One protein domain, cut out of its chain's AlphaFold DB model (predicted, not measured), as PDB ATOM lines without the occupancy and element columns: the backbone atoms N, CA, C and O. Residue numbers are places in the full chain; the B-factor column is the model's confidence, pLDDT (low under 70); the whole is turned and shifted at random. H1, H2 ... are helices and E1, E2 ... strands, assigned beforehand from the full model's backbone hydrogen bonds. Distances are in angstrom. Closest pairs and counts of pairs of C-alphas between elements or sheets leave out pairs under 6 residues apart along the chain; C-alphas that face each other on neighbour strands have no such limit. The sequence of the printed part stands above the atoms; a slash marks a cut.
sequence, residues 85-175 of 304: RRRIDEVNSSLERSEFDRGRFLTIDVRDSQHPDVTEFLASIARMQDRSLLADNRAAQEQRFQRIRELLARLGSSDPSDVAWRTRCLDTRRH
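AT A GLANCE: This is residues 85 to 175 of the 304 residues of an uncharacterized protein of Rhodococcus sp. SBT000017 (UniProt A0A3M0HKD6). Three helices, H2, H4 and H5, make a triangle, and a long arm of H1 and E1, side by side, runs off from one corner and makes much of the length. H3 sits at the corner between H2 and H4, and H6 lies near H5 at the base of the arm. The printed part has 91 residues with six named helices and one named strand, in the order H1, E1, H2, H3, H4, H5, H6; the class is mostly helix. It is extended, with a radius of gyration of the C-alphas of 20.9 A and spans of 69 by 33 by 17 A.

HOW THE PARTS SIT: Begin with H1, residues 85 to 95, and E1, residues 104 to 112, which pairs with no named strand; their closest C-alphas, Asn 92 and Thr 107, are 5.6 A apart. Next, H2, residues 116 to 129, and H4, residues 138 to 156, only just touch, with 3 pairs of C-alphas within 8 A, the closest being Met 128 and Arg 144 at 6.2 A. They run opposite ways at a shallow tilt of 34 degrees, only just short of steep. H3, residues 131 to 134, touches H4 only at the corner, closest at C-alphas 133 and 140, 6.6 A. H5, residues 160 to 170, touches H2 with C-alphas 169 and 118 closest at 4.9 A, only just about perpendicular at 72 degrees. It touches H4 about perpendicular at 75 degrees, with C-alphas 166 and 155 closest at 6.1 A. H6, residues 172 to 175, is close but not clearly touching H5. Every O i to N i+4 pair is within hydrogen-bond range in H1, H2, H4 and H5; H3 and H6 are too short for one.

IN THESE COORDINATES: Find C-alpha 85 at (96.003, 134.150, 131.175), where H1 begins its 14.8 A. E1 runs 25.2 A, H2 20.0 A, H4 26.5 A and H5 15.1 A; H3 and H6 measure 5.0 A each. H6 ends at C-alpha 175, (97.103, 138.724, 141.570).

THE WHOLE: The C-alphas farthest apart, Arg 102 and Arg 138, are 69.7 A apart. The printed part has no cut and no long link. Residues 131 to 137 are under pLDDT 70.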
ATOM      1  N   ARG A  85      95.017 134.397 132.239       93.19
ATOM      2  CA  ARG A  85      96.003 134.150 131.175       93.19
ATOM      3  C   ARG A  85      95.355 133.566 129.920       93.19
ATOM      4  O   ARG A  85      95.483 134.165 128.865       93.19
ATOM      5  N   ARG A  86      94.544 132.509 130.061       90.75
ATOM      6  CA  ARG A  86      93.816 131.911 128.925       90.75
ATOM      7  C   ARG A  86      92.942 132.916 128.175       90.75
ATOM      8  O   ARG A  86      92.937 132.923 126.954       90.75
ATOM      9  N   ARG A  87      92.221 133.781 128.896       87.38
ATOM     10  CA  ARG A  87      91.387 134.812 128.259       87.38
ATOM     11  C   ARG A  87      92.220 135.863 127.531       87.38
ATOM     12  O   ARG A  87      91.803 136.352 126.490       87.38
ATOM     13  N   ILE A  88      93.382 136.224 128.075       88.88
ATOM     14  CA  ILE A  88      94.303 137.144 127.405       88.88
ATOM     15  C   ILE A  88      94.941 136.496 126.175       88.88
ATOM     16  O   ILE A  88      95.119 137.191 125.184       88.88
ATOM     17  N   ASP A  89      95.199 135.189 126.174       88.94
ATOM     18  CA  ASP A  89      95.694 134.480 124.985       88.94
ATOM     19  C   ASP A  89      94.701 134.592 123.805       88.94
ATOM     20  O   ASP A  89      95.098 134.799 122.656       88.94
ATOM     21  N   GLU A  90      93.394 134.557 124.083       84.06
ATOM     22  CA  GLU A  90      92.345 134.783 123.076       84.06
ATOM     23  C   GLU A  90      92.319 136.243 122.573       84.06
ATOM     24  O   GLU A  90      92.115 136.503 121.382       84.06
ATOM     25  N   VAL A  91      92.595 137.212 123.453       85.38
ATOM     26  CA  VAL A  91      92.778 138.625 123.073       85.38
ATOM     27  C   VAL A  91      94.037 138.800 122.213       85.38
ATOM     28  O   VAL A  91      93.977 139.459 121.176       85.38
ATOM     29  N   ASN A  92      95.152 138.171 122.587       87.75
ATOM     30  CA  ASN A  92      96.412 138.201 121.841       87.75
ATOM     31  C   ASN A  92      96.250 137.610 120.439       87.75
ATOM     32  O   ASN A  92      96.710 138.211 119.475       87.75
ATOM     33  N   SER A  93      95.472 136.534 120.298       84.62
ATOM     34  CA  SER A  93      95.126 135.953 118.992       84.62
ATOM     35  C   SER A  93      94.384 136.934 118.070       84.62
ATOM     36  O   SER A  93      94.409 136.796 116.847       84.62
ATOM     37  N   SER A  94      93.686 137.924 118.639       80.44
ATOM     38  CA  SER A  94      93.080 139.018 117.871       80.44
ATOM     39  C   SER A  94      94.093 140.118 117.556       80.44
ATOM     40  O   SER A  94      94.099 140.625 116.439       80.44
ATOM     41  N   LEU A  95      94.964 140.467 118.509       82.56
ATOM     42  CA  LEU A  95      96.015 141.473 118.319       82.56
ATOM     43  C   LEU A  95      97.043 141.064 117.257       82.56
ATOM     44  O   LEU A  95      97.479 141.915 116.494       82.56
ATOM     45  N   GLU A  96      97.372 139.777 117.139       82.94
ATOM     46  CA  GLU A  96      98.284 139.249 116.112       82.94
ATOM     47  C   GLU A  96      97.782 139.465 114.676       82.94
ATOM     48  O   GLU A  96      98.569 139.446 113.732       82.94
ATOM     49  N   ARG A  97      96.478 139.697 114.483       79.38
ATOM     50  CA  ARG A  97      95.892 139.928 113.153       79.38
ATOM     51  C   ARG A  97      96.122 141.343 112.629       79.38
ATOM     52  O   ARG A  97      95.927 141.565 111.438       79.38
ATOM     53  N   SER A  98      96.504 142.280 113.496       77.12
ATOM     54  CA  SER A  98      96.690 143.683 113.140       77.12
ATOM     55  C   SER A  98      98.072 144.173 113.547       77.12
ATOM     56  O   SER A  98      98.502 144.017 114.687       77.12
ATOM     57  N   GLU A  99      98.745 144.869 112.637       81.31
ATOM     58  CA  GLU A  99      99.998 145.550 112.956       81.31
ATOM     59  C   GLU A  99      99.757 146.697 113.951       81.31
ATOM     60  O   GLU A  99      98.891 147.553 113.752       81.31
ATOM     61  N   PHE A 100     100.545 146.724 115.026       78.12
ATOM     62  CA  PHE A 100     100.585 147.824 115.991       78.12
ATOM     63  C   PHE A 100     101.492 148.955 115.486       78.12
ATOM     64  O   PHE A 100     101.126 150.137 115.487       78.12
ATOM     65  N   ASP A 101     102.669 148.578 114.983       76.31
ATOM     66  CA  ASP A 101     103.571 149.450 114.233       76.31
ATOM     67  C   ASP A 101     104.100 148.744 112.983       76.31
ATOM     68  O   ASP A 101     103.868 147.553 112.820       76.31
ATOM     69  N   ARG A 102     104.786 149.459 112.082       81.56
ATOM     70  CA  ARG A 102     105.310 148.873 110.835       81.56
ATOM     71  C   ARG A 102     106.158 147.644 111.149       81.56
ATOM     72  O   ARG A 102     107.247 147.779 111.713       81.56
ATOM     73  N   GLY A 103     105.658 146.468 110.772       83.94
ATOM     74  CA  GLY A 103     106.309 145.188 111.053       83.94
ATOM     75  C   GLY A 103     106.425 144.850 112.545       83.94
ATOM     76  O   GLY A 103     107.324 144.097 112.921       83.94
ATOM     77  N   ARG A 104     105.564 145.425 113.395       86.81
ATOM     78  CA  ARG A 104     105.483 145.143 114.832       86.81
ATOM     79  C   ARG A 104     104.056 144.825 115.256       86.81
ATOM     80  O   ARG A 104     103.118 145.543 114.916       86.81
ATOM     81  N   PHE A 105     103.918 143.809 116.090       87.38
ATOM     82  CA  PHE A 105     102.654 143.365 116.667       87.38
ATOM     83  C   PHE A 105     102.654 143.604 118.171       87.38
ATOM     84  O   PHE A 105     103.711 143.739 118.787       87.38
ATOM     85  N   LEU A 106     101.464 143.689 118.757       87.31
ATOM     86  CA  LEU A 106     101.305 143.871 120.194       87.31
ATOM     87  C   LEU A 106     100.861 142.558 120.834       87.31
ATOM     88  O   LEU A 106      99.869 141.966 120.423       87.31
ATOM     89  N   THR A 107     101.547 142.158 121.896       89.75
ATOM     90  CA  THR A 107     101.165 141.025 122.741       89.75
ATOM     91  C   THR A 107     101.028 141.501 124.180       89.75
ATOM     92  O   THR A 107     101.871 142.234 124.684       89.75
ATOM     93  N   ILE A 108      99.969 141.092 124.868       89.25
ATOM     94  CA  ILE A 108      99.775 141.353 126.293       89.25
ATOM     95  C   ILE A 108     100.364 140.176 127.075       89.25
ATOM     96  O   ILE A 108      99.832 139.066 127.041       89.25
ATOM     97  N   ASP A 109     101.449 140.430 127.797       90.06
ATOM     98  CA  ASP A 109     102.082 139.490 128.719       90.06
ATOM     99  C   ASP A 109     101.415 139.571 130.101       90.06
ATOM    100  O   ASP A 109     101.270 140.656 130.677       90.06
ATOM    101  N   VAL A 110     100.997 138.420 130.639       91.44
ATOM    102  CA  VAL A 110     100.343 138.306 131.953       91.44
ATOM    103  C   VAL A 110     101.333 137.750 132.965       91.44
ATOM    104  O   VAL A 110     101.629 136.549 132.984       91.44
ATOM    105  N   ARG A 111     101.779 138.615 133.872       90.75
ATOM    106  CA  ARG A 111     102.736 138.274 134.925       90.75
ATOM    107  C   ARG A 111     102.021 138.027 136.240       90.75
ATOM    108  O   ARG A 111     101.055 138.709 136.570       90.75
ATOM    109  N   ASP A 112     102.500 137.053 137.000       90.88
ATOM    110  CA  ASP A 112     101.958 136.783 138.327       90.88
ATOM    111  C   ASP A 112     102.391 137.892 139.300       90.88
ATOM    112  O   ASP A 112     103.561 138.269 139.359       90.88
ATOM    113  N   SER A 113     101.446 138.388 140.096       89.12
ATOM    114  CA  SER A 113     101.674 139.380 141.146       89.12
ATOM    115  C   SER A 113     101.277 138.786 142.489       89.12
ATOM    116  O   SER A 113     100.110 138.772 142.884       89.12
ATOM    117  N   GLN A 114     102.255 138.213 143.187       81.31
ATOM    118  CA  GLN A 114     102.011 137.546 144.460       81.31
ATOM    119  C   GLN A 114     102.244 138.506 145.622       81.31
ATOM    120  O   GLN A 114     103.377 138.814 145.986       81.31
ATOM    121  N   HIS A 115     101.154 138.957 146.237       91.12
ATOM    122  CA  HIS A 115     101.226 139.721 147.477       91.12
ATOM    123  C   HIS A 115     101.388 138.769 148.683       91.12
ATOM    124  O   HIS A 115     100.647 137.784 148.759       91.12
ATOM    125  N   PRO A 116     102.266 139.066 149.666       93.56
ATOM    126  CA  PRO A 116     102.480 138.216 150.844       93.56
ATOM    127  C   PRO A 116     101.190 137.825 151.580       93.56
ATOM    128  O   PRO A 116     100.991 136.650 151.876       93.56
ATOM    129  N   ASP A 117     100.271 138.780 151.776       94.50
ATOM    130  CA  ASP A 117      98.942 138.537 152.361       94.50
ATOM    131  C   ASP A 117      98.163 137.397 151.684       94.50
ATOM    132  O   ASP A 117      97.485 136.631 152.365       94.50
ATOM    133  N   VAL A 118      98.248 137.270 150.353       94.31
ATOM    134  CA  VAL A 118      97.536 136.230 149.590       94.31
ATOM    135  C   VAL A 118      98.155 134.866 149.883       94.31
ATOM    136  O   VAL A 118      97.442 133.898 150.156       94.31
ATOM    137  N   THR A 119      99.487 134.796 149.869       94.00
ATOM    138  CA  THR A 119     100.246 133.582 150.191       94.00
ATOM    139  C   THR A 119      99.945 133.119 151.613       94.00
ATOM    140  O   THR A 119      99.637 131.945 151.832       94.00
ATOM    141  N   GLU A 120      99.959 134.039 152.579       94.94
ATOM    142  CA  GLU A 120      99.639 133.744 153.974       94.94
ATOM    143  C   GLU A 120      98.183 133.293 154.143       94.94
ATOM    144  O   GLU A 120      97.923 132.294 154.818       94.94
ATOM    145  N   PHE A 121      97.237 133.969 153.489       94.62
ATOM    146  CA  PHE A 121      95.819 133.616 153.516       94.62
ATOM    147  C   PHE A 121      95.570 132.195 152.992       94.62
ATOM    148  O   PHE A 121      94.929 131.383 153.664       94.62
ATOM    149  N   LEU A 122      96.136 131.847 151.833       93.75
ATOM    150  CA  LEU A 122      96.015 130.506 151.258       93.75
ATOM    151  C   LEU A 122      96.700 129.440 152.122       93.75
ATOM    152  O   LEU A 122      96.178 128.328 152.245       93.75
ATOM    153  N   ALA A 123      97.843 129.764 152.732       92.94
ATOM    154  CA  ALA A 123      98.530 128.879 153.669       92.94
ATOM    155  C   ALA A 123      97.736 128.685 154.973       92.94
ATOM    156  O   ALA A 123      97.763 127.601 155.555       92.94
ATOM    157  N   SER A 124      97.028 129.715 155.439       91.12
ATOM    158  CA  SER A 124      96.138 129.653 156.602       91.12
ATOM    159  C   SER A 124      94.955 128.719 156.338       91.12
ATOM    160  O   SER A 124      94.715 127.793 157.113       91.12
ATOM    161  N   ILE A 125      94.300 128.858 155.177       90.69
ATOM    162  CA  ILE A 125      93.228 127.949 154.750       90.69
ATOM    163  C   ILE A 125      93.738 126.506 154.629       90.69
ATOM    164  O   ILE A 125      93.078 125.586 155.108       90.69
ATOM    165  N   ALA A 126      94.919 126.296 154.038       88.50
ATOM    166  CA  ALA A 126      95.506 124.961 153.907       88.50
ATOM    167  C   ALA A 126      95.764 124.307 155.277       88.50
ATOM    168  O   ALA A 126      95.402 123.151 155.482       88.50
ATOM    169  N   ARG A 127      96.301 125.064 156.245       85.81
ATOM    170  CA  ARG A 127      96.497 124.603 157.631       85.81
ATOM    171  C   ARG A 127      95.181 124.249 158.329       85.81
ATOM    172  O   ARG A 127      95.146 123.305 159.108       85.81
ATOM    173  N   MET A 128      94.096 124.973 158.050       80.44
ATOM    174  CA  MET A 128      92.760 124.655 158.576       80.44
ATOM    175  C   MET A 128      92.124 123.432 157.896       80.44
ATOM    176  O   MET A 128      91.165 122.875 158.424       80.44
ATOM    177  N   GLN A 129      92.623 123.009 156.734       76.50
ATOM    178  CA  GLN A 129      92.116 121.863 155.968       76.50
ATOM    179  C   GLN A 129      92.928 120.587 156.156       76.50
ATOM    180  O   GLN A 129      92.486 119.528 155.705       76.50
ATOM    181  N   ASP A 130      94.090 120.679 156.799       74.06
ATOM    182  CA  ASP A 130      94.960 119.536 157.020       74.06
ATOM    183  C   ASP A 130      94.235 118.453 157.831       74.06
ATOM    184  O   ASP A 130      93.860 118.640 158.994       74.06
ATOM    185  N   ARG A 131      94.038 117.301 157.182       60.88
ATOM    186  CA  ARG A 131      93.354 116.143 157.752       60.88
ATOM    187  C   ARG A 131      94.146 115.476 158.876       60.88
ATOM    188  O   ARG A 131      93.550 114.777 159.682       60.88
ATOM    189  N   SER A 132      95.453 115.715 158.972       53.66
ATOM    190  CA  SER A 132      96.290 115.223 160.075       53.66
ATOM    191  C   SER A 132      95.869 115.812 161.433       53.66
ATOM    192  O   SER A 132      96.026 115.183 162.477       53.66
ATOM    193  N   LEU A 133      95.237 116.994 161.422       50.91
ATOM    194  CA  LEU A 133      94.649 117.642 162.599       50.91
ATOM    195  C   LEU A 133      93.204 117.184 162.898       50.91
ATOM    196  O   LEU A 133      92.612 117.666 163.861       50.91
ATOM    197  N   LEU A 134      92.635 116.267 162.098       53.41
ATOM    198  CA  LEU A 134      91.309 115.660 162.308       53.41
ATOM    199  C   LEU A 134      91.342 114.442 163.240       53.41
ATOM    200  O   LEU A 134      90.375 113.685 163.275       53.41
ATOM    201  N   ALA A 135      92.439 114.218 163.969       53.72
ATOM    202  CA  ALA A 135      92.441 113.223 165.034       53.72
ATOM    203  C   ALA A 135      91.236 113.469 165.964       53.72
ATOM    204  O   ALA A 135      90.907 114.628 166.223       53.72
ATOM    205  N   ASP A 136      90.627 112.400 166.493       58.47
ATOM    206  CA  ASP A 136      89.466 112.372 167.417       58.47
ATOM    207  C   ASP A 136      89.651 113.180 168.728       58.47
ATOM    208  O   ASP A 136      88.897 113.062 169.694       58.47
ATOM    209  N   ASN A 137      90.670 114.034 168.797       68.88
ATOM    210  CA  ASN A 137      90.879 114.995 169.850       68.88
ATOM    211  C   ASN A 137      89.985 116.225 169.643       68.88
ATOM    212  O   ASN A 137      90.287 117.156 168.893       68.88
ATOM    213  N   ARG A 138      88.906 116.260 170.414       70.50
ATOM    214  CA  ARG A 138      87.958 117.370 170.512       70.50
ATOM    215  C   ARG A 138      88.605 118.746 170.731       70.50
ATOM    216  O   ARG A 138      88.107 119.742 170.212       70.50
ATOM    217  N   ALA A 139      89.742 118.820 171.427       75.31
ATOM    218  CA  ALA A 139      90.473 120.078 171.608       75.31
ATOM    219  C   ALA A 139      91.080 120.608 170.294       75.31
ATOM    220  O   ALA A 139      91.112 121.818 170.071       75.31
ATOM    221  N   ALA A 140      91.525 119.721 169.398       73.06
ATOM    222  CA  ALA A 140      92.061 120.107 168.094       73.06
ATOM    223  C   ALA A 140      90.956 120.638 167.166       73.06
ATOM    224  O   ALA A 140      91.163 121.626 166.454       73.06
ATOM    225  N   GLN A 141      89.765 120.032 167.220       73.00
ATOM    226  CA  GLN A 141      88.591 120.497 166.476       73.00
ATOM    227  C   GLN A 141      88.118 121.879 166.950       73.00
ATOM    228  O   GLN A 141      87.831 122.738 166.116       73.00
ATOM    229  N   GLU A 142      88.121 122.132 168.262       76.50
ATOM    230  CA  GLU A 142      87.798 123.449 168.823       76.50
ATOM    231  C   GLU A 142      88.817 124.513 168.387       76.50
ATOM    232  O   GLU A 142      88.447 125.540 167.827       76.50
ATOM    233  N   GLN A 143      90.121 124.251 168.532       80.12
ATOM    234  CA  GLN A 143      91.168 125.181 168.075       80.12
ATOM    235  C   GLN A 143      91.082 125.480 166.573       80.12
ATOM    236  O   GLN A 143      91.400 126.578 166.111       80.12
ATOM    237  N   ARG A 144      90.680 124.495 165.771       77.62
ATOM    238  CA  ARG A 144      90.424 124.680 164.344       77.62
ATOM    239  C   ARG A 144      89.216 125.583 164.106       77.62
ATOM    240  O   ARG A 144      89.323 126.503 163.299       77.62
ATOM    241  N   PHE A 145      88.104 125.351 164.802       79.00
ATOM    242  CA  PHE A 145      86.925 126.212 164.714       79.00
ATOM    243  C   PHE A 145      87.259 127.659 165.080       79.00
ATOM    244  O   PHE A 145      86.895 128.567 164.339       79.00
ATOM    245  N   GLN A 146      88.016 127.871 166.158       83.19
ATOM    246  CA  GLN A 146      88.444 129.206 166.571       83.19
ATOM    247  C   GLN A 146      89.229 129.922 165.470       83.19
ATOM    248  O   GLN A 146      88.889 131.045 165.108       83.19
ATOM    249  N   ARG A 147      90.181 129.230 164.836       85.00
ATOM    250  CA  ARG A 147      90.940 129.768 163.696       85.00
ATOM    251  C   ARG A 147      90.054 130.117 162.497       85.00
ATOM    252  O   ARG A 147      90.231 131.168 161.887       85.00
ATOM    253  N   ILE A 148      89.087 129.261 162.156       84.44
ATOM    254  CA  ILE A 148      88.120 129.546 161.080       84.44
ATOM    255  C   ILE A 148      87.268 130.767 161.444       84.44
ATOM    256  O   ILE A 148      87.064 131.647 160.610       84.44
ATOM    257  N   ARG A 149      86.793 130.845 162.688       85.56
ATOM    258  CA  ARG A 149      85.976 131.950 163.189       85.56
ATOM    259  C   ARG A 149      86.732 133.274 163.145       85.56
ATOM    260  O   ARG A 149      86.169 134.254 162.678       85.56
ATOM    261  N   GLU A 150      87.990 133.297 163.571       90.44
ATOM    262  CA  GLU A 150      88.870 134.469 163.481       90.44
ATOM    263  C   GLU A 150      89.067 134.913 162.029       90.44
ATOM    264  O   GLU A 150      88.932 136.096 161.718       90.44
ATOM    265  N   LEU A 151      89.313 133.965 161.118       90.38
ATOM    266  CA  LEU A 151      89.459 134.265 159.696       90.38
ATOM    267  C   LEU A 151      88.179 134.871 159.109       90.38
ATOM    268  O   LEU A 151      88.240 135.873 158.398       90.38
ATOM    269  N   LEU A 152      87.021 134.276 159.403       89.00
ATOM    270  CA  LEU A 152      85.725 134.770 158.939       89.00
ATOM    271  C   LEU A 152      85.369 136.118 159.570       89.00
ATOM    272  O   LEU A 152      84.843 136.981 158.875       89.00
ATOM    273  N   ALA A 153      85.695 136.329 160.846       90.94
ATOM    274  CA  ALA A 153      85.516 137.612 161.518       90.94
ATOM    275  C   ALA A 153      86.359 138.701 160.847       90.94
ATOM    276  O   ALA A 153      85.840 139.768 160.537       90.94
ATOM    277  N   ARG A 154      87.622 138.402 160.521       94.19
ATOM    278  CA  ARG A 154      88.494 139.311 159.771       94.19
ATOM    279  C   ARG A 154      87.960 139.588 158.364       94.19
ATOM    280  O   ARG A 154      87.924 140.733 157.927       94.19
ATOM    281  N   LEU A 155      87.482 138.561 157.658       91.69
ATOM    282  CA  LEU A 155      86.839 138.718 156.347       91.69
ATOM    283  C   LEU A 155      85.533 139.527 156.422       91.69
ATOM    284  O   LEU A 155      85.192 140.202 155.454       91.69
ATOM    285  N   GLY A 156      84.800 139.468 157.533       90.88
ATOM    286  CA  GLY A 156      83.578 140.241 157.781       90.88
ATOM    287  C   GLY A 156      83.815 141.615 158.414       90.88
ATOM    288  O   GLY A 156      82.868 142.387 158.550       90.88
ATOM    289  N   SER A 157      85.056 141.929 158.789       95.00
ATOM    290  CA  SER A 157      85.425 143.172 159.461       95.00
ATOM    291  C   SER A 157      85.169 144.391 158.571       95.00
ATOM    292  O   SER A 157      85.268 144.335 157.338       95.00
ATOM    293  N   SER A 158      84.810 145.501 159.219       95.12
ATOM    294  CA  SER A 158      84.651 146.819 158.586       95.12
ATOM    295  C   SER A 158      85.840 147.744 158.860       95.12
ATOM    296  O   SER A 158      85.822 148.896 158.430       95.12
ATOM    297  N   ASP A 159      86.867 147.259 159.564       96.56
ATOM    298  CA  ASP A 159      88.108 148.002 159.771       96.56
ATOM    299  C   ASP A 159      88.779 148.281 158.407       96.56
ATOM    300  O   ASP A 159      88.931 147.352 157.605       96.56
ATOM    301  N   PRO A 160      89.199 149.527 158.111       95.94
ATOM    302  CA  PRO A 160      89.876 149.863 156.859       95.94
ATOM    303  C   PRO A 160      91.066 148.952 156.512       95.94
ATOM    304  O   PRO A 160      91.271 148.623 155.340       95.94
ATOM    305  N   SER A 161      91.839 148.522 157.513       95.62
ATOM    306  CA  SER A 161      93.000 147.648 157.327       95.62
ATOM    307  C   SER A 161      92.598 146.242 156.867       95.62
ATOM    308  O   SER A 161      93.177 145.711 155.912       95.62
ATOM    309  N   ASP A 162      91.548 145.677 157.466       95.31
ATOM    310  CA  ASP A 162      90.988 144.378 157.096       95.31
ATOM    311  C   ASP A 162      90.261 144.427 155.755       95.31
ATOM    312  O   ASP A 162      90.369 143.494 154.964       95.31
ATOM    313  N   VAL A 163      89.574 145.527 155.441       95.88
ATOM    314  CA  VAL A 163      88.953 145.731 154.125       95.88
ATOM    315  C   VAL A 163      90.019 145.760 153.028       95.88
ATOM    316  O   VAL A 163      89.851 145.116 151.986       95.88
ATOM    317  N   ALA A 164      91.134 146.458 153.257       95.25
ATOM    318  CA  ALA A 164      92.250 146.495 152.317       95.25
ATOM    319  C   ALA A 164      92.902 145.112 152.159       95.25
ATOM    320  O   ALA A 164      93.126 144.664 151.032       95.25
ATOM    321  N   TRP A 165      93.145 144.408 153.267       96.12
ATOM    322  CA  TRP A 165      93.652 143.032 153.270       96.12
ATOM    323  C   TRP A 165      92.718 142.067 152.528       96.12
ATOM    324  O   TRP A 165      93.159 141.337 151.639       96.12
ATOM    325  N   ARG A 166      91.413 142.110 152.821       95.62
ATOM    326  CA  ARG A 166      90.376 141.307 152.161       95.62
ATOM    327  C   ARG A 166      90.357 141.574 150.667       95.62
ATOM    328  O   ARG A 166      90.285 140.635 149.884       95.62
ATOM    329  N   THR A 167      90.456 142.840 150.267       94.81
ATOM    330  CA  THR A 167      90.527 143.218 148.854       94.81
ATOM    331  C   THR A 167      91.765 142.614 148.197       94.81
ATOM    332  O   THR A 167      91.644 142.018 147.137       94.81
ATOM    333  N   ARG A 168      92.944 142.683 148.831       94.56
ATOM    334  CA  ARG A 168      94.157 142.032 148.305       94.56
ATOM    335  C   ARG A 168      94.000 140.515 148.183       94.56
ATOM    336  O   ARG A 168      94.425 139.950 147.183       94.56
ATOM    337  N   CYS A 169      93.371 139.859 149.156       94.81
ATOM    338  CA  CYS A 169      93.199 138.404 149.161       94.81
ATOM    339  C   CYS A 169      92.142 137.905 148.167       94.81
ATOM    340  O   CYS A 169      92.340 136.864 147.545       94.81
ATOM    341  N   LEU A 170      91.020 138.618 148.032       94.62
ATOM    342  CA  LEU A 170      89.852 138.161 147.272       94.62
ATOM    343  C   LEU A 170      89.752 138.754 145.862       94.62
ATOM    344  O   LEU A 170      89.149 138.126 144.994       94.62
ATOM    345  N   ASP A 171      90.315 139.938 145.612       94.56
ATOM    346  CA  ASP A 171      90.333 140.531 144.272       94.56
ATOM    347  C   ASP A 171      91.466 139.917 143.444       94.56
ATOM    348  O   ASP A 171      92.588 140.426 143.401       94.56
ATOM    349  N   THR A 172      91.161 138.813 142.762       94.00
ATOM    350  CA  THR A 172      92.135 138.058 141.961       94.00
ATOM    351  C   THR A 172      92.693 138.845 140.779       94.00
ATOM    352  O   THR A 172      93.725 138.471 140.230       94.00
ATOM    353  N   ARG A 173      92.065 139.966 140.393       90.56
ATOM    354  CA  ARG A 173      92.605 140.872 139.366       90.56
ATOM    355  C   ARG A 173      93.906 141.529 139.818       90.56
ATOM    356  O   ARG A 173      94.710 141.906 138.983       90.56
ATOM    357  N   ARG A 174      94.117 141.649 141.133       90.62
ATOM    358  CA  ARG A 174      95.358 142.165 141.726       90.62
ATOM    359  C   ARG A 174      96.454 141.104 141.821       90.62
ATOM    360  O   ARG A 174      97.558 141.432 142.235       90.62
ATOM    361  N   HIS A 175      96.150 139.842 141.497       93.38
ATOM    362  CA  HIS A 175      97.103 138.724 141.570       93.38
ATOM    363  C   HIS A 175      97.909 138.556 140.282       93.38
ATOM    364  O   HIS A 175      98.728 137.647 140.176       93.38
TER     365      HIS A 175